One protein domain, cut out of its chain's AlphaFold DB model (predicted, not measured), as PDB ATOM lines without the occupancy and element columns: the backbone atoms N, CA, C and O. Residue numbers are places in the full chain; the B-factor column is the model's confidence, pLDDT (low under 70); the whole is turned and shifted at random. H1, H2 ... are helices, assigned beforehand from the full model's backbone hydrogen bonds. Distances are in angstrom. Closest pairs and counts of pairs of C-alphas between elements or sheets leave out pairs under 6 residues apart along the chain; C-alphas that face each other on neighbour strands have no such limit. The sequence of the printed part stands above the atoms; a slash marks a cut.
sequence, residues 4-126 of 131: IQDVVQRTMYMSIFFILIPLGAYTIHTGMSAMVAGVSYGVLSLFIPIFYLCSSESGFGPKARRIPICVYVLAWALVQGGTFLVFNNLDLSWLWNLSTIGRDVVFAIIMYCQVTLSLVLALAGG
ATOM      1  N   ILE A   4     -59.003 -25.545 -20.233       89.81
ATOM      2  CA  ILE A   4     -58.099 -26.536 -20.835       89.81
ATOM      3  C   ILE A   4     -58.681 -27.080 -22.144       89.81
ATOM      4  O   ILE A   4     -57.960 -27.179 -23.130       89.81
ATOM      5  N   GLN A   5     -59.983 -27.388 -22.180       91.62
ATOM      6  CA  GLN A   5     -60.648 -27.820 -23.416       91.62
ATOM      7  C   GLN A   5     -60.556 -26.750 -24.510       91.62
ATOM      8  O   GLN A   5     -60.313 -27.084 -25.665       91.62
ATOM      9  N   ASP A   6     -60.694 -25.475 -24.140       92.56
ATOM     10  CA  ASP A   6     -60.548 -24.358 -25.074       92.56
ATOM     11  C   ASP A   6     -59.114 -24.237 -25.607       92.56
ATOM     12  O   ASP A   6     -58.909 -24.117 -26.810       92.56
ATOM     13  N   VAL A   7     -58.100 -24.380 -24.747       94.50
ATOM     14  CA  VAL A   7     -56.693 -24.412 -25.186       94.50
ATOM     15  C   VAL A   7     -56.442 -25.551 -26.168       94.50
ATOM     16  O   VAL A   7     -55.851 -25.319 -27.221       94.50
ATOM     17  N   VAL A   8     -56.903 -26.763 -25.854       95.19
ATOM     18  CA  VAL A   8     -56.770 -27.944 -26.724       95.19
ATOM     19  C   VAL A   8     -57.422 -27.670 -28.080       95.19
ATOM     20  O   VAL A   8     -56.777 -27.802 -29.118       95.19
ATOM     21  N   GLN A   9     -58.671 -27.200 -28.092       94.56
ATOM     22  CA  GLN A   9     -59.388 -26.923 -29.334       94.56
ATOM     23  C   GLN A   9     -58.712 -25.828 -30.171       94.56
ATOM     24  O   GLN A   9     -58.516 -25.997 -31.373       94.56
ATOM     25  N   ARG A  10     -58.315 -24.710 -29.557       93.50
ATOM     26  CA  ARG A  10     -57.654 -23.616 -30.282       93.50
ATOM     27  C   ARG A  10     -56.273 -24.012 -30.782       93.50
ATOM     28  O   ARG A  10     -55.899 -23.650 -31.896       93.50
ATOM     29  N   THR A  11     -55.542 -24.813 -30.009       96.06
ATOM     30  CA  THR A  11     -54.263 -25.376 -30.456       96.06
ATOM     31  C   THR A  11     -54.458 -26.308 -31.643       96.06
ATOM     32  O   THR A  11     -53.648 -26.270 -32.564       96.06
ATOM     33  N   MET A  12     -55.556 -27.071 -31.686       95.56
ATOM     34  CA  MET A  12     -55.873 -27.924 -32.834       95.56
ATOM     35  C   MET A  12     -56.018 -27.099 -34.114       95.56
ATOM     36  O   MET A  12     -55.421 -27.448 -35.131       95.56
ATOM     37  N   TYR A  13     -56.713 -25.959 -34.066       94.38
ATOM     38  CA  TYR A  13     -56.810 -25.061 -35.222       94.38
ATOM     39  C   TYR A  13     -55.459 -24.451 -35.619       94.38
ATOM     40  O   TYR A  13     -55.129 -24.404 -36.802       94.38
ATOM     41  N   MET A  14     -54.646 -24.029 -34.646       95.88
ATOM     42  CA  MET A  14     -53.308 -23.486 -34.914       95.88
ATOM     43  C   MET A  14     -52.338 -24.533 -35.479       95.88
ATOM     44  O   MET A  14     -51.435 -24.188 -36.240       95.88
ATOM     45  N   SER A  15     -52.527 -25.806 -35.126       96.25
ATOM     46  CA  SER A  15     -51.606 -26.900 -35.452       96.25
ATOM     47  C   SER A  15     -51.391 -27.111 -36.941       96.25
ATOM     48  O   SER A  15     -50.283 -27.445 -37.357       96.25
ATOM     49  N   ILE A  16     -52.395 -26.795 -37.759       94.25
ATOM     50  CA  ILE A  16     -52.304 -26.848 -39.220       94.25
ATOM     51  C   ILE A  16     -51.110 -26.013 -39.716       94.25
ATOM     52  O   ILE A  16     -50.375 -26.445 -40.602       94.25
ATOM     53  N   PHE A  17     -50.864 -24.852 -39.102       94.94
ATOM     54  CA  PHE A  17     -49.819 -23.926 -39.536       94.94
ATOM     55  C   PHE A  17     -48.418 -24.315 -39.072       94.94
ATOM     56  O   PHE A  17     -47.454 -23.997 -39.760       94.94
ATOM     57  N   PHE A  18     -48.288 -24.989 -37.926       95.50
ATOM     58  CA  PHE A  18     -46.978 -25.327 -37.363       95.50
ATOM     59  C   PHE A  18     -46.590 -26.805 -37.491       95.50
ATOM     60  O   PHE A  18     -45.456 -27.132 -37.170       95.50
ATOM     61  N   ILE A  19     -47.474 -27.693 -37.964       96.38
ATOM     62  CA  ILE A  19     -47.170 -29.125 -38.170       96.38
ATOM     63  C   ILE A  19     -46.881 -29.447 -39.635       96.38
ATOM     64  O   ILE A  19     -45.934 -30.178 -39.921       96.38
ATOM     65  N   LEU A  20     -47.674 -28.917 -40.573       94.19
ATOM     66  CA  LEU A  20     -47.612 -29.363 -41.969       94.19
ATOM     67  C   LEU A  20     -46.273 -29.039 -42.642       94.19
ATOM     68  O   LEU A  20     -45.712 -29.899 -43.318       94.19
ATOM     69  N   ILE A  21     -45.745 -27.829 -42.438       93.31
ATOM     70  CA  ILE A  21     -44.472 -27.405 -43.041       93.31
ATOM     71  C   ILE A  21     -43.296 -28.225 -42.481       93.31
ATOM     72  O   ILE A  21     -42.553 -28.781 -43.289       93.31
ATOM     73  N   PRO A  22     -43.123 -28.377 -41.153       93.19
ATOM     74  CA  PRO A  22     -42.045 -29.208 -40.615       93.19
ATOM     75  C   PRO A  22     -42.125 -30.671 -41.035       93.19
ATOM     76  O   PRO A  22     -41.104 -31.270 -41.366       93.19
ATOM     77  N   LEU A  23     -43.331 -31.242 -41.062       92.31
ATOM     78  CA  LEU A  23     -43.533 -32.635 -41.447       92.31
ATOM     79  C   LEU A  23     -43.209 -32.836 -42.932       92.31
ATOM     80  O   LEU A  23     -42.429 -33.720 -43.271       92.31
ATOM     81  N   GLY A  24     -43.700 -31.952 -43.807       88.56
ATOM     82  CA  GLY A  24     -43.347 -31.955 -45.228       88.56
ATOM     83  C   GLY A  24     -41.857 -31.719 -45.483       88.56
ATOM     84  O   GLY A  24     -41.283 -32.323 -46.380       88.56
ATOM     85  N   ALA A  25     -41.196 -30.887 -44.674       89.12
ATOM     86  CA  ALA A  25     -39.749 -30.728 -44.750       89.12
ATOM     87  C   ALA A  25     -39.033 -32.030 -44.377       89.12
ATOM     88  O   ALA A  25     -38.100 -32.420 -45.071       89.12
ATOM     89  N   TYR A  26     -39.475 -32.725 -43.326       86.56
ATOM     90  CA  TYR A  26     -38.860 -33.960 -42.842       86.56
ATOM     91  C   TYR A  26     -39.010 -35.146 -43.813       86.56
ATOM     92  O   TYR A  26     -38.080 -35.944 -43.962       86.56
ATOM     93  N   THR A  27     -40.135 -35.244 -44.530       82.81
ATOM     94  CA  THR A  27     -40.388 -36.338 -45.488       82.81
ATOM     95  C   THR A  27     -39.493 -36.302 -46.727       82.81
ATOM     96  O   THR A  27     -39.333 -37.321 -47.396       82.81
ATOM     97  N   ILE A  28     -38.849 -35.168 -47.021       80.56
ATOM     98  CA  ILE A  28     -37.940 -35.020 -48.170       80.56
ATOM     99  C   ILE A  28     -36.630 -35.828 -47.981       80.56
ATOM    100  O   ILE A  28     -35.858 -35.959 -48.925       80.56
ATOM    101  N   HIS A  29     -36.388 -36.427 -46.801       68.50
ATOM    102  CA  HIS A  29     -35.314 -37.402 -46.518       68.50
ATOM    103  C   HIS A  29     -33.924 -37.030 -47.071       68.50
ATOM    104  O   HIS A  29     -33.154 -37.880 -47.516       68.50
ATOM    105  N   THR A  30     -33.569 -35.747 -47.005       71.06
ATOM    106  CA  THR A  30     -32.202 -35.264 -47.249       71.06
ATOM    107  C   THR A  30     -31.554 -34.878 -45.921       71.06
ATOM    108  O   THR A  30     -32.247 -34.488 -44.984       71.06
ATOM    109  N   GLY A  31     -30.221 -34.947 -45.807       64.12
ATOM    110  CA  GLY A  31     -29.523 -34.593 -44.556       64.12
ATOM    111  C   GLY A  31     -29.854 -33.181 -44.040       64.12
ATOM    112  O   GLY A  31     -29.944 -32.962 -42.837       64.12
ATOM    113  N   MET A  32     -30.137 -32.240 -44.947       74.88
ATOM    114  CA  MET A  32     -30.565 -30.873 -44.618       74.88
ATOM    115  C   MET A  32     -32.047 -30.769 -44.228       74.88
ATOM    116  O   MET A  32     -32.442 -29.830 -43.540       74.88
ATOM    117  N   SER A  33     -32.883 -31.722 -44.639       83.88
ATOM    118  CA  SER A  33     -34.336 -31.675 -44.448       83.88
ATOM    119  C   SER A  33     -34.737 -31.814 -42.974       83.88
ATOM    120  O   SER A  33     -35.663 -31.135 -42.534       83.88
ATOM    121  N   ALA A  34     -33.977 -32.571 -42.174       85.12
ATOM    122  CA  ALA A  34     -34.178 -32.641 -40.724       85.12
ATOM    123  C   ALA A  34     -33.897 -31.297 -40.027       85.12
ATOM    124  O   ALA A  34     -34.650 -30.881 -39.147       85.12
ATOM    125  N   MET A  35     -32.850 -30.582 -40.454       89.25
ATOM    126  CA  MET A  35     -32.547 -29.245 -39.941       89.25
ATOM    127  C   MET A  35     -33.643 -28.250 -40.334       89.25
ATOM    128  O   MET A  35     -34.109 -27.487 -39.490       89.25
ATOM    129  N   VAL A  36     -34.104 -28.288 -41.590       92.12
ATOM    130  CA  VAL A  36     -35.207 -27.438 -42.063       92.12
ATOM    131  C   VAL A  36     -36.495 -27.730 -41.287       92.12
ATOM    132  O   VAL A  36     -37.172 -26.789 -40.874       92.12
ATOM    133  N   ALA A  37     -36.814 -28.998 -41.020       93.38
ATOM    134  CA  ALA A  37     -37.957 -29.388 -40.196       93.38
ATOM    135  C   ALA A  37     -37.852 -28.820 -38.771       93.38
ATOM    136  O   ALA A  37     -38.783 -28.175 -38.294       93.38
ATOM    137  N   GLY A  38     -36.693 -28.972 -38.123       92.81
ATOM    138  CA  GLY A  38     -36.456 -28.435 -36.782       92.81
ATOM    139  C   GLY A  38     -36.567 -26.908 -36.713       92.81
ATOM    140  O   GLY A  38     -37.260 -26.376 -35.847       92.81
ATOM    141  N   VAL A  39     -35.936 -26.190 -37.649       94.44
ATOM    142  CA  VAL A  39     -35.966 -24.717 -37.696       94.44
ATOM    143  C   VAL A  39     -37.369 -24.201 -38.011       94.44
ATOM    144  O   VAL A  39     -37.862 -23.310 -37.320       94.44
ATOM    145  N   SER A  40     -38.032 -24.764 -39.025       96.00
ATOM    146  CA  SER A  40     -39.395 -24.362 -39.386       96.00
ATOM    147  C   SER A  40     -40.371 -24.615 -38.240       96.00
ATOM    148  O   SER A  40     -41.168 -23.730 -37.932       96.00
ATOM    149  N   TYR A  41     -40.261 -25.749 -37.540       97.19
ATOM    150  CA  TYR A  41     -41.073 -26.009 -36.355       97.19
ATOM    151  C   TYR A  41     -40.781 -25.004 -35.241       97.19
ATOM    152  O   TYR A  41     -41.712 -24.430 -34.679       97.19
ATOM    153  N   GLY A  42     -39.507 -24.736 -34.940       96.88
ATOM    154  CA  GLY A  42     -39.120 -23.765 -33.917       96.88
ATOM    155  C   GLY A  42     -39.717 -22.379 -34.173       96.88
ATOM    156  O   GLY A  42     -40.326 -21.791 -33.283       96.88
ATOM    157  N   VAL A  43     -39.629 -21.889 -35.411       97.50
ATOM    158  CA  VAL A  43     -40.200 -20.594 -35.804       97.50
ATOM    159  C   VAL A  43     -41.731 -20.626 -35.741       97.50
ATOM    160  O   VAL A  43     -42.343 -19.780 -35.090       97.50
ATOM    161  N   LEU A  44     -42.376 -21.599 -36.384       98.06
ATOM    162  CA  LEU A  44     -43.837 -21.625 -36.508       98.06
ATOM    163  C   LEU A  44     -44.531 -21.899 -35.170       98.06
ATOM    164  O   LEU A  44     -45.533 -21.256 -34.860       98.06
ATOM    165  N   SER A  45     -43.985 -22.804 -34.355       97.81
ATOM    166  CA  SER A  45     -44.527 -23.111 -33.027       97.81
ATOM    167  C   SER A  45     -44.449 -21.927 -32.070       97.81
ATOM    168  O   SER A  45     -45.267 -21.866 -31.163       97.81
ATOM    169  N   LEU A  46     -43.513 -20.995 -32.278       98.00
ATOM    170  CA  LEU A  46     -43.398 -19.757 -31.510       98.00
ATOM    171  C   LEU A  46     -44.336 -18.672 -32.050       98.00
ATOM    172  O   LEU A  46     -45.118 -18.089 -31.301       98.00
ATOM    173  N   PHE A  47     -44.269 -18.381 -33.350       97.75
ATOM    174  CA  PHE A  47     -44.942 -17.209 -33.910       97.75
ATOM    175  C   PHE A  47     -46.440 -17.404 -34.145       97.75
ATOM    176  O   PHE A  47     -47.191 -16.451 -33.946       97.75
ATOM    177  N   ILE A  48     -46.908 -18.603 -34.515       97.25
ATOM    178  CA  ILE A  48     -48.346 -18.833 -34.739       97.25
ATOM    179  C   ILE A  48     -49.153 -18.559 -33.457       97.25
ATOM    180  O   ILE A  48     -50.107 -17.777 -33.519       97.25
ATOM    181  N   PRO A  49     -48.766 -19.086 -32.279       95.94
ATOM    182  CA  PRO A  49     -49.465 -18.756 -31.044       95.94
ATOM    183  C   PRO A  49     -49.288 -17.295 -30.626       95.94
ATOM    184  O   PRO A  49     -50.242 -16.716 -30.124       95.94
ATOM    185  N   ILE A  50     -48.134 -16.661 -30.875       96.06
ATOM    186  CA  ILE A  50     -47.966 -15.216 -30.622       96.06
ATOM    187  C   ILE A  50     -48.984 -14.400 -31.423       96.06
ATOM    188  O   ILE A  50     -49.676 -13.564 -30.847       96.06
ATOM    189  N   PHE A  51     -49.121 -14.656 -32.727       94.94
ATOM    190  CA  PHE A  51     -50.102 -13.954 -33.558       94.94
ATOM    191  C   PHE A  51     -51.530 -14.179 -33.070       94.94
ATOM    192  O   PHE A  51     -52.314 -13.233 -33.009       94.94
ATOM    193  N   TYR A  52     -51.851 -15.408 -32.667       93.81
ATOM    194  CA  TYR A  52     -53.135 -15.706 -32.050       93.81
ATOM    195  C   TYR A  52     -53.336 -14.912 -30.744       93.81
ATOM    196  O   TYR A  52     -54.395 -14.320 -30.552       93.81
ATOM    197  N   LEU A  53     -52.325 -14.829 -29.871       92.94
ATOM    198  CA  LEU A  53     -52.395 -14.099 -28.598       92.94
ATOM    199  C   LEU A  53     -52.543 -12.580 -28.774       92.94
ATOM    200  O   LEU A  53     -53.200 -11.939 -27.954       92.94
ATOM    201  N   CYS A  54     -51.990 -12.017 -29.850       90.62
ATOM    202  CA  CYS A  54     -52.162 -10.609 -30.221       90.62
ATOM    203  C   CYS A  54     -53.589 -10.258 -30.679       90.62
ATOM    204  O   CYS A  54     -53.932  -9.079 -30.735       90.62
ATOM    205  N   SER A  55     -54.415 -11.249 -31.027       88.88
ATOM    206  CA  SER A  55     -55.792 -11.021 -31.473       88.88
ATOM    207  C   SER A  55     -56.697 -10.547 -30.330       88.88
ATOM    208  O   SER A  55     -56.534 -10.958 -29.179       88.88
ATOM    209  N   SER A  56     -57.709  -9.731 -30.647       81.56
ATOM    210  CA  SER A  56     -58.746  -9.327 -29.684       81.56
ATOM    211  C   SER A  56     -59.520 -10.526 -29.127       81.56
ATOM    212  O   SER A  56     -59.930 -10.515 -27.967       81.56
ATOM    213  N   GLU A  57     -59.634 -11.598 -29.912       80.06
ATOM    214  CA  GLU A  57     -60.385 -12.812 -29.574       80.06
ATOM    215  C   GLU A  57     -59.529 -13.888 -28.878       80.06
ATOM    216  O   GLU A  57     -59.911 -15.057 -28.817       80.06
ATOM    217  N   SER A  58     -58.355 -13.528 -28.345       82.75
ATOM    218  CA  SER A  58     -57.370 -14.489 -27.824       82.75
ATOM    219  C   SER A  58     -57.683 -15.101 -26.452       82.75
ATOM    220  O   SER A  58     -56.946 -15.975 -25.988       82.75
ATOM    221  N   GLY A  59     -58.756 -14.660 -25.789       85.81
ATOM    222  CA  GLY A  59     -59.107 -15.094 -24.437       85.81
ATOM    223  C   GLY A  59     -59.490 -16.574 -24.360       85.81
ATOM    224  O   GLY A  59     -60.239 -17.063 -25.202       85.81
ATOM    225  N   PHE A  60     -59.020 -17.271 -23.321       87.31
ATOM    226  CA  PHE A  60     -59.292 -18.694 -23.099       87.31
ATOM    227  C   PHE A  60     -60.332 -18.948 -21.997       87.31
ATOM    228  O   PHE A  60     -60.246 -18.420 -20.881       87.31
ATOM    229  N   GLY A  61     -61.262 -19.861 -22.280       86.62
ATOM    230  CA  GLY A  61     -62.290 -20.344 -21.360       86.62
ATOM    231  C   GLY A  61     -63.369 -19.306 -21.010       86.62
ATOM    232  O   GLY A  61     -63.392 -18.210 -21.565       86.62
ATOM    233  N   PRO A  62     -64.255 -19.618 -20.043       80.75
ATOM    234  CA  PRO A  62     -65.413 -18.774 -19.713       80.75
ATOM    235  C   PRO A  62     -65.058 -17.373 -19.203       80.75
ATOM    236  O   PRO A  62     -65.872 -16.465 -19.284       80.75
ATOM    237  N   LYS A  63     -63.847 -17.212 -18.657       82.25
ATOM    238  CA  LYS A  63     -63.328 -15.952 -18.109       82.25
ATOM    239  C   LYS A  63     -62.473 -15.157 -19.105       82.25
ATOM    240  O   LYS A  63     -61.798 -14.224 -18.693       82.25
ATOM    241  N   ALA A  64     -62.411 -15.590 -20.369       83.56
ATOM    242  CA  ALA A  64     -61.615 -14.963 -21.426       83.56
ATOM    243  C   ALA A  64     -60.170 -14.618 -20.997       83.56
ATOM    244  O   ALA A  64     -59.650 -13.551 -21.320       83.56
ATOM    245  N   ARG A  65     -59.504 -15.522 -20.259       84.81
ATOM    246  CA  ARG A  65     -58.168 -15.251 -19.704       84.81
ATOM    247  C   ARG A  65     -57.167 -15.037 -20.827       84.81
ATOM    248  O   ARG A  65     -57.051 -15.887 -21.710       84.81
ATOM    249  N   ARG A  66     -56.419 -13.937 -20.762       88.00
ATOM    250  CA  ARG A  66     -55.381 -13.613 -21.744       88.00
ATOM    251  C   ARG A  66     -53.998 -13.973 -21.226       88.00
ATOM    252  O   ARG A  66     -53.676 -13.746 -20.061       88.00
ATOM    253  N   ILE A  67     -53.185 -14.521 -22.124       89.19
ATOM    254  CA  ILE A  67     -51.796 -14.881 -21.853       89.19
ATOM    255  C   ILE A  67     -50.910 -13.739 -22.358       89.19
ATOM    256  O   ILE A  67     -50.941 -13.441 -23.554       89.19
ATOM    257  N   PRO A  68     -50.101 -13.100 -21.499       90.19
ATOM    258  CA  PRO A  68     -49.121 -12.135 -21.970       90.19
ATOM    259  C   PRO A  68     -48.024 -12.848 -22.770       90.19
ATOM    260  O   PRO A  68     -47.518 -13.896 -22.360       90.19
ATOM    261  N   ILE A  69     -47.619 -12.245 -23.889       92.50
ATOM    262  CA  ILE A  69     -46.658 -12.827 -24.841       92.50
ATOM    263  C   ILE A  69     -45.366 -13.260 -24.144       92.50
ATOM    264  O   ILE A  69     -44.895 -14.367 -24.377       92.50
ATOM    265  N   CYS A  70     -44.825 -12.447 -23.231       92.88
ATOM    266  CA  CYS A  70     -43.595 -12.789 -22.511       92.88
ATOM    267  C   CYS A  70     -43.718 -14.098 -21.716       92.88
ATOM    268  O   CYS A  70     -42.788 -14.898 -21.708       92.88
ATOM    269  N   VAL A  71     -44.866 -14.347 -21.078       93.62
ATOM    270  CA  VAL A  71     -45.094 -15.587 -20.317       93.62
ATOM    271  C   VAL A  71     -45.224 -16.777 -21.264       93.62
ATOM    272  O   VAL A  71     -44.689 -17.844 -20.974       93.62
ATOM    273  N   TYR A  72     -45.863 -16.586 -22.422       95.56
ATOM    274  CA  TYR A  72     -45.902 -17.611 -23.459       95.56
ATOM    275  C   TYR A  72     -44.503 -17.955 -23.991       95.56
ATOM    276  O   TYR A  72     -44.159 -19.130 -24.056       95.56
ATOM    277  N   VAL A  73     -43.672 -16.956 -24.306       96.81
ATOM    278  CA  VAL A  73     -42.299 -17.167 -24.801       96.81
ATOM    279  C   VAL A  73     -41.455 -17.932 -23.778       96.81
ATOM    280  O   VAL A  73     -40.742 -18.861 -24.150       96.81
ATOM    281  N   LEU A  74     -41.566 -17.591 -22.489       96.31
ATOM    282  CA  LEU A  74     -40.879 -18.317 -21.417       96.31
ATOM    283  C   LEU A  74     -41.359 -19.771 -21.316       96.31
ATOM    284  O   LEU A  74     -40.536 -20.681 -21.250       96.31
ATOM    285  N   ALA A  75     -42.674 -20.002 -21.342       96.88
ATOM    286  CA  ALA A  75     -43.235 -21.350 -21.304       96.88
ATOM    287  C   ALA A  75     -42.820 -22.183 -22.528       96.88
ATOM    288  O   ALA A  75     -42.416 -23.334 -22.379       96.88
ATOM    289  N   TRP A  76     -42.850 -21.589 -23.722       97.94
ATOM    290  CA  TRP A  76     -42.380 -22.215 -24.956       97.94
ATOM    291  C   TRP A  76     -40.900 -22.593 -24.853       97.94
ATOM    292  O   TRP A  76     -40.547 -23.740 -25.115       97.94
ATOM    293  N   ALA A  77     -40.038 -21.683 -24.385       97.62
ATOM    294  CA  ALA A  77     -38.611 -21.956 -24.226       97.62
ATOM    295  C   ALA A  77     -38.346 -23.107 -23.240       97.62
ATOM    296  O   ALA A  77     -37.497 -23.958 -23.507       97.62
ATOM    297  N   LEU A  78     -39.103 -23.179 -22.139       97.38
ATOM    298  CA  LEU A  78     -39.021 -24.287 -21.183       97.38
ATOM    299  C   LEU A  78     -39.408 -25.627 -21.822       97.38
ATOM    300  O   LEU A  78     -38.701 -26.619 -21.638       97.38
ATOM    301  N   VAL A  79     -40.496 -25.666 -22.596       97.88
ATOM    302  CA  VAL A  79     -40.951 -26.895 -23.267       97.88
ATOM    303  C   VAL A  79     -39.964 -27.341 -24.346       97.88
ATOM    304  O   VAL A  79     -39.644 -28.531 -24.423       97.88
ATOM    305  N   GLN A  80     -39.435 -26.415 -25.152       96.50
ATOM    306  CA  GLN A  80     -38.432 -26.753 -26.165       96.50
ATOM    307  C   GLN A  80     -37.113 -27.202 -25.533       96.50
ATOM    308  O   GLN A  80     -36.551 -28.211 -25.955       96.50
ATOM    309  N   GLY A  81     -36.654 -26.524 -24.476       96.31
ATOM    310  CA  GLY A  81     -35.469 -26.932 -23.720       96.31
ATOM    311  C   GLY A  81     -35.625 -28.328 -23.114       96.31
ATOM    312  O   GLY A  81     -34.750 -29.176 -23.279       96.31
ATOM    313  N   GLY A  82     -36.771 -28.612 -22.490       96.50
ATOM    314  CA  GLY A  82     -37.081 -29.944 -21.964       96.50
ATOM    315  C   GLY A  82     -37.133 -31.014 -23.055       96.50
ATOM    316  O   GLY A  82     -36.595 -32.104 -22.877       96.50
ATOM    317  N   THR A  83     -37.706 -30.690 -24.215       95.00
ATOM    318  CA  THR A  83     -37.748 -31.618 -25.353       95.00
ATOM    319  C   THR A  83     -36.346 -31.898 -25.886       95.00
ATOM    320  O   THR A  83     -35.995 -33.054 -26.106       95.00
ATOM    321  N   PHE A  84     -35.510 -30.869 -26.027       94.06
ATOM    322  CA  PHE A  84     -34.116 -31.033 -26.430       94.06
ATOM    323  C   PHE A  84     -33.358 -31.959 -25.471       94.06
ATOM    324  O   PHE A  84     -32.646 -32.856 -25.918       94.06
ATOM    325  N   LEU A  85     -33.549 -31.804 -24.157       95.25
ATOM    326  CA  LEU A  85     -32.935 -32.693 -23.169       95.25
ATOM    327  C   LEU A  85     -33.427 -34.137 -23.310       95.25
ATOM    328  O   LEU A  85     -32.608 -35.051 -23.273       95.25
ATOM    329  N   VAL A  86     -34.727 -34.353 -23.521       94.19
ATOM    330  CA  VAL A  86     -35.299 -35.692 -23.737       94.19
ATOM    331  C   VAL A  86     -34.684 -36.368 -24.965       94.19
ATOM    332  O   VAL A  86     -34.222 -37.500 -24.861       94.19
ATOM    333  N   PHE A  87     -34.617 -35.669 -26.101       90.88
ATOM    334  CA  PHE A  87     -34.082 -36.229 -27.347       90.88
ATOM    335  C   PHE A  87     -32.579 -36.529 -27.303       90.88
ATOM    336  O   PHE A  87     -32.127 -37.403 -28.037       90.88
ATOM    337  N   ASN A  88     -31.810 -35.830 -26.462       92.56
ATOM    338  CA  ASN A  88     -30.368 -36.056 -26.334       92.56
ATOM    339  C   ASN A  88     -29.990 -37.076 -25.253       92.56
ATOM    340  O   ASN A  88     -28.923 -37.673 -25.345       92.56
ATOM    341  N   ASN A  89     -30.814 -37.244 -24.214       94.19
ATOM    342  CA  ASN A  89     -30.444 -38.044 -23.041       94.19
ATOM    343  C   ASN A  89     -31.223 -39.358 -22.903       94.19
ATOM    344  O   ASN A  89     -30.820 -40.202 -22.104       94.19
ATOM    345  N   LEU A  90     -32.329 -39.547 -23.630       93.56
ATOM    346  CA  LEU A  90     -33.096 -40.795 -23.598       93.56
ATOM    347  C   LEU A  90     -32.842 -41.644 -24.844       93.56
ATOM    348  O   LEU A  90     -32.682 -41.126 -25.948       93.56
ATOM    349  N   ASP A  91     -32.877 -42.965 -24.666       93.44
ATOM    350  CA  ASP A  91     -32.865 -43.898 -25.788       93.44
ATOM    351  C   ASP A  91     -34.221 -43.872 -26.511       93.44
ATOM    352  O   ASP A  91     -35.243 -44.354 -26.017       93.44
ATOM    353  N   LEU A  92     -34.217 -43.278 -27.703       91.94
ATOM    354  CA  LEU A  92     -35.371 -43.179 -28.592       91.94
ATOM    355  C   LEU A  92     -35.261 -44.138 -29.783       91.94
ATOM    356  O   LEU A  92     -35.916 -43.924 -30.798       91.94
ATOM    357  N   SER A  93     -34.470 -45.213 -29.683       92.56
ATOM    358  CA  SER A  93     -34.318 -46.213 -30.756       92.56
ATOM    359  C   SER A  93     -35.662 -46.741 -31.270       92.56
ATOM    360  O   SER A  93     -35.839 -46.938 -32.471       92.56
ATOM    361  N   TRP A  94     -36.654 -46.891 -30.385       94.00
ATOM    362  CA  TRP A  94     -38.012 -47.288 -30.760       94.00
ATOM    363  C   TRP A  94     -38.670 -46.314 -31.755       94.00
ATOM    364  O   TRP A  94     -39.337 -46.770 -32.677       94.00
ATOM    365  N   LEU A  95     -38.457 -45.000 -31.604       91.19
ATOM    366  CA  LEU A  95     -39.010 -43.952 -32.473       91.19
ATOM    367  C   LEU A  95     -38.386 -44.024 -33.867       91.19
ATOM    368  O   LEU A  95     -39.065 -43.844 -34.879       91.19
ATOM    369  N   TRP A  96     -37.086 -44.307 -33.915       89.38
ATOM    370  CA  TRP A  96     -36.328 -44.408 -35.156       89.38
ATOM    371  C   TRP A  96     -36.591 -45.717 -35.909       89.38
ATOM    372  O   TRP A  96     -36.502 -45.722 -37.135       89.38
ATOM    373  N   ASN A  97     -36.992 -46.776 -35.197       93.50
ATOM    374  CA  ASN A  97     -37.385 -48.072 -35.762       93.50
ATOM    375  C   ASN A  97     -38.811 -48.097 -36.342       93.50
ATOM    376  O   ASN A  97     -39.196 -49.081 -36.976       93.50
ATOM    377  N   LEU A  98     -39.614 -47.048 -36.131       92.19
ATOM    378  CA  LEU A  98     -40.928 -46.933 -36.763       92.19
ATOM    379  C   LEU A  98     -40.803 -46.753 -38.281       92.19
ATOM    380  O   LEU A  98     -39.822 -46.211 -38.795       92.19
ATOM    381  N   SER A  99     -41.856 -47.146 -39.004       91.12
ATOM    382  CA  SER A  99     -42.014 -46.760 -40.409       91.12
ATOM    383  C   SER A  99     -42.023 -45.234 -40.548       91.12
ATOM    384  O   SER A  99     -42.379 -44.526 -39.603       91.12
ATOM    385  N   THR A 100     -41.690 -44.712 -41.734       87.31
ATOM    386  CA  THR A 100     -41.729 -43.261 -41.999       87.31
ATOM    387  C   THR A 100     -43.071 -42.653 -41.591       87.31
ATOM    388  O   THR A 100     -43.102 -41.707 -40.814       87.31
ATOM    389  N   ILE A 101     -44.177 -43.280 -42.006       88.56
ATOM    390  CA  ILE A 101     -45.533 -42.835 -41.657       88.56
ATOM    391  C   ILE A 101     -45.748 -42.858 -40.138       88.56
ATOM    392  O   ILE A 101     -46.285 -41.906 -39.577       88.56
ATOM    393  N   GLY A 102     -45.323 -43.927 -39.455       91.06
ATOM    394  CA  GLY A 102     -45.468 -44.037 -38.002       91.06
ATOM    395  C   GLY A 102     -44.712 -42.935 -37.262       91.06
ATOM    396  O   GLY A 102     -45.246 -42.320 -36.341       91.06
ATOM    397  N   ARG A 103     -43.491 -42.635 -37.703       91.25
ATOM    398  CA  ARG A 103     -42.658 -41.583 -37.122       91.25
ATOM    399  C   ARG A 103     -43.232 -40.186 -37.372       91.25
ATOM    400  O   ARG A 103     -43.249 -39.376 -36.451       91.25
ATOM    401  N   ASP A 104     -43.765 -39.929 -38.563       91.38
ATOM    402  CA  ASP A 104     -44.399 -38.651 -38.904       91.38
ATOM    403  C   ASP A 104     -45.639 -38.384 -38.037       91.38
ATOM    404  O   ASP A 104     -45.822 -37.273 -37.533       91.38
ATOM    405  N   VAL A 105     -46.454 -39.415 -37.781       93.94
ATOM    406  CA  VAL A 105     -47.593 -39.329 -36.851       93.94
ATOM    407  C   VAL A 105     -47.118 -39.006 -35.434       93.94
ATOM    408  O   VAL A 105     -47.685 -38.126 -34.783       93.94
ATOM    409  N   VAL A 106     -46.064 -39.672 -34.952       94.75
ATOM    410  CA  VAL A 106     -45.512 -39.391 -33.619       94.75
ATOM    411  C   VAL A 106     -44.975 -37.962 -33.536       94.75
ATOM    412  O   VAL A 106     -45.271 -37.264 -32.566       94.75
ATOM    413  N   PHE A 107     -44.261 -37.476 -34.554       93.94
ATOM    414  CA  PHE A 107     -43.801 -36.088 -34.587       93.94
ATOM    415  C   PHE A 107     -44.959 -35.089 -34.614       93.94
ATOM    416  O   PHE A 107     -44.903 -34.103 -33.884       93.94
ATOM    417  N   ALA A 108     -46.032 -35.346 -35.367       95.88
ATOM    418  CA  ALA A 108     -47.230 -34.506 -35.342       95.88
ATOM    419  C   ALA A 108     -47.839 -34.412 -33.933       95.88
ATOM    420  O   ALA A 108     -48.142 -33.315 -33.459       95.88
ATOM    421  N   ILE A 109     -47.954 -35.546 -33.235       96.75
ATOM    422  CA  ILE A 109     -48.459 -35.595 -31.856       96.75
ATOM    423  C   ILE A 109     -47.537 -34.817 -30.913       96.75
ATOM    424  O   ILE A 109     -48.019 -34.005 -30.126       96.75
ATOM    425  N   ILE A 110     -46.219 -35.021 -31.000       96.19
ATOM    426  CA  ILE A 110     -45.241 -34.309 -30.167       96.19
ATOM    427  C   ILE A 110     -45.341 -32.799 -30.406       96.19
ATOM    428  O   ILE A 110     -45.540 -32.050 -29.449       96.19
ATOM    429  N   MET A 111     -45.297 -32.355 -31.665       97.62
ATOM    430  CA  MET A 111     -45.377 -30.940 -32.038       97.62
ATOM    431  C   MET A 111     -46.651 -30.272 -31.505       97.62
ATOM    432  O   MET A 111     -46.595 -29.156 -30.978       97.62
ATOM    433  N   TYR A 112     -47.792 -30.961 -31.609       98.12
ATOM    434  CA  TYR A 112     -49.071 -30.516 -31.058       98.12
ATOM    435  C   TYR A 112     -49.042 -30.412 -29.526       98.12
ATOM    436  O   TYR A 112     -49.417 -29.382 -28.952       98.12
ATOM    437  N   CYS A 113     -48.575 -31.467 -28.855       97.81
ATOM    438  CA  CYS A 113     -48.497 -31.535 -27.400       97.81
ATOM    439  C   CYS A 113     -47.570 -30.457 -26.831       97.81
ATOM    440  O   CYS A 113     -47.909 -29.846 -25.822       97.81
ATOM    441  N   GLN A 114     -46.446 -30.170 -27.488       97.94
ATOM    442  CA  GLN A 114     -45.504 -29.134 -27.063       97.94
ATOM    443  C   GLN A 114     -46.139 -27.736 -27.055       97.94
ATOM    444  O   GLN A 114     -46.033 -27.010 -26.062       97.94
ATOM    445  N   VAL A 115     -46.843 -27.349 -28.125       97.94
ATOM    446  CA  VAL A 115     -47.519 -26.040 -28.183       97.94
ATOM    447  C   VAL A 115     -48.669 -25.975 -27.177       97.94
ATOM    448  O   VAL A 115     -48.796 -24.985 -26.453       97.94
ATOM    449  N   THR A 116     -49.455 -27.051 -27.064       97.69
ATOM    450  CA  THR A 116     -50.548 -27.152 -26.084       97.69
ATOM    451  C   THR A 116     -50.017 -26.980 -24.660       97.69
ATOM    452  O   THR A 116     -50.534 -26.167 -23.894       97.69
ATOM    453  N   LEU A 117     -48.944 -27.696 -24.310       97.38
ATOM    454  CA  LEU A 117     -48.312 -27.629 -22.996       97.38
ATOM    455  C   LEU A 117     -47.756 -26.230 -22.715       97.38
ATOM    456  O   LEU A 117     -47.935 -25.720 -21.615       97.38
ATOM    457  N   SER A 118     -47.151 -25.583 -23.714       97.38
ATOM    458  CA  SER A 118     -46.644 -24.210 -23.590       97.38
ATOM    459  C   SER A 118     -47.762 -23.226 -23.231       97.38
ATOM    460  O   SER A 118     -47.600 -22.404 -22.333       97.38
ATOM    461  N   LEU A 119     -48.930 -23.335 -23.876       95.81
ATOM    462  CA  LEU A 119     -50.098 -22.499 -23.573       95.81
ATOM    463  C   LEU A 119     -50.688 -22.800 -22.189       95.81
ATOM    464  O   LEU A 119     -51.035 -21.876 -21.455       95.81
ATOM    465  N   VAL A 120     -50.766 -24.077 -21.803       95.31
ATOM    466  CA  VAL A 120     -51.237 -24.488 -20.469       95.31
ATOM    467  C   VAL A 120     -50.314 -23.959 -19.370       95.31
ATOM    468  O   VAL A 120     -50.791 -23.374 -18.398       95.31
ATOM    469  N   LEU A 121     -48.998 -24.112 -19.533       94.62
ATOM    470  CA  LEU A 121     -48.005 -23.589 -18.594       94.62
ATOM    471  C   LEU A 121     -48.065 -22.065 -18.514       94.62
ATOM    472  O   LEU A 121     -48.004 -21.506 -17.421       94.62
ATOM    473  N   ALA A 122     -48.249 -21.388 -19.646       93.88
ATOM    474  CA  ALA A 122     -48.359 -19.939 -19.665       93.88
ATOM    475  C   ALA A 122     -49.618 -19.434 -18.933       93.88
ATOM    476  O   ALA A 122     -49.549 -18.444 -18.205       93.88
ATOM    477  N   LEU A 123     -50.746 -20.146 -19.045       91.06
ATOM    478  CA  LEU A 123     -51.961 -19.867 -18.264       91.06
ATOM    479  C   LEU A 123     -51.791 -20.128 -16.764       91.06
ATOM    480  O   LEU A 123     -52.450 -19.473 -15.954       91.06
ATOM    481  N   ALA A 124     -50.952 -21.095 -16.394       88.19
ATOM    482  CA  ALA A 124     -50.655 -21.407 -14.999       88.19
ATOM    483  C   ALA A 124     -49.673 -20.402 -14.369       88.19
ATOM    484  O   ALA A 124     -49.815 -20.072 -13.195       88.19
ATOM    485  N   GLY A 125     -48.693 -19.912 -15.137       76.50
ATOM    486  CA  GLY A 125     -47.624 -19.029 -14.656       76.50
ATOM    487  C   GLY A 125     -47.923 -17.526 -14.713       76.50
ATOM    488  O   GLY A 125     -47.224 -16.741 -14.074       76.50
ATOM    489  N   GLY A 126     -48.935 -17.091 -15.468       65.25
ATOM    490  CA  GLY A 126     -49.292 -15.677 -15.591       65.25
ATOM    491  C   GLY A 126     -50.193 -15.167 -14.460       65.25
ATOM    492  O   GLY A 126     -51.148 -15.833 -14.059       65.25
TER     493      GLY A 126
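AT A GLANCE: This is residues 4 to 126 of the 131 residues of an uncharacterized protein of Veillonella sp. DNF00869 (UniProt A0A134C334). Look for an elongated up-and-down bundle of H1, H2, H3 and H5, each running against the one before, H5 crossing H1 and H3. Residues 84 to 93 stick out. The printed part has 123 residues with five named helices, H1 to H5 in order, and its class is all helix; the whole is compact, radius of gyration of the C-alphas 15.1 A, spanning 45 by 26 by 23 A.

IN THESE COORDINATES: Find C-alpha 100 at (-41.729, -43.261, -41.999); H5 runs 37.0 A to C-alpha 125 at (-47.624, -19.029, -14.656). H1, residues 4 to 27, kinks near residue 14; H2 is 31 to 53, H3 69 to 89, H4 93 to 96.

HOW THE PARTS SIT: H5 and H1 touch, their closest C-alphas those of Thr 116 in H5 and Thr 11 in H1, 6.0 A apart, and they run opposite ways at a steep tilt of 39 degrees. H1 and H2 form a hairpin, closest C-alphas Pro 22 and Ala 37, 4.1 A. O i to N i+4 pairs are all within hydrogen-bond range in H3 and H5, 14 of 20 in H1, 17 of 19 in H2; H4 is too short.

THE WHOLE: The printed part has no cut; the link H2 to H3 is long. Residues 29, 31 and 126 have pLDDT under 70.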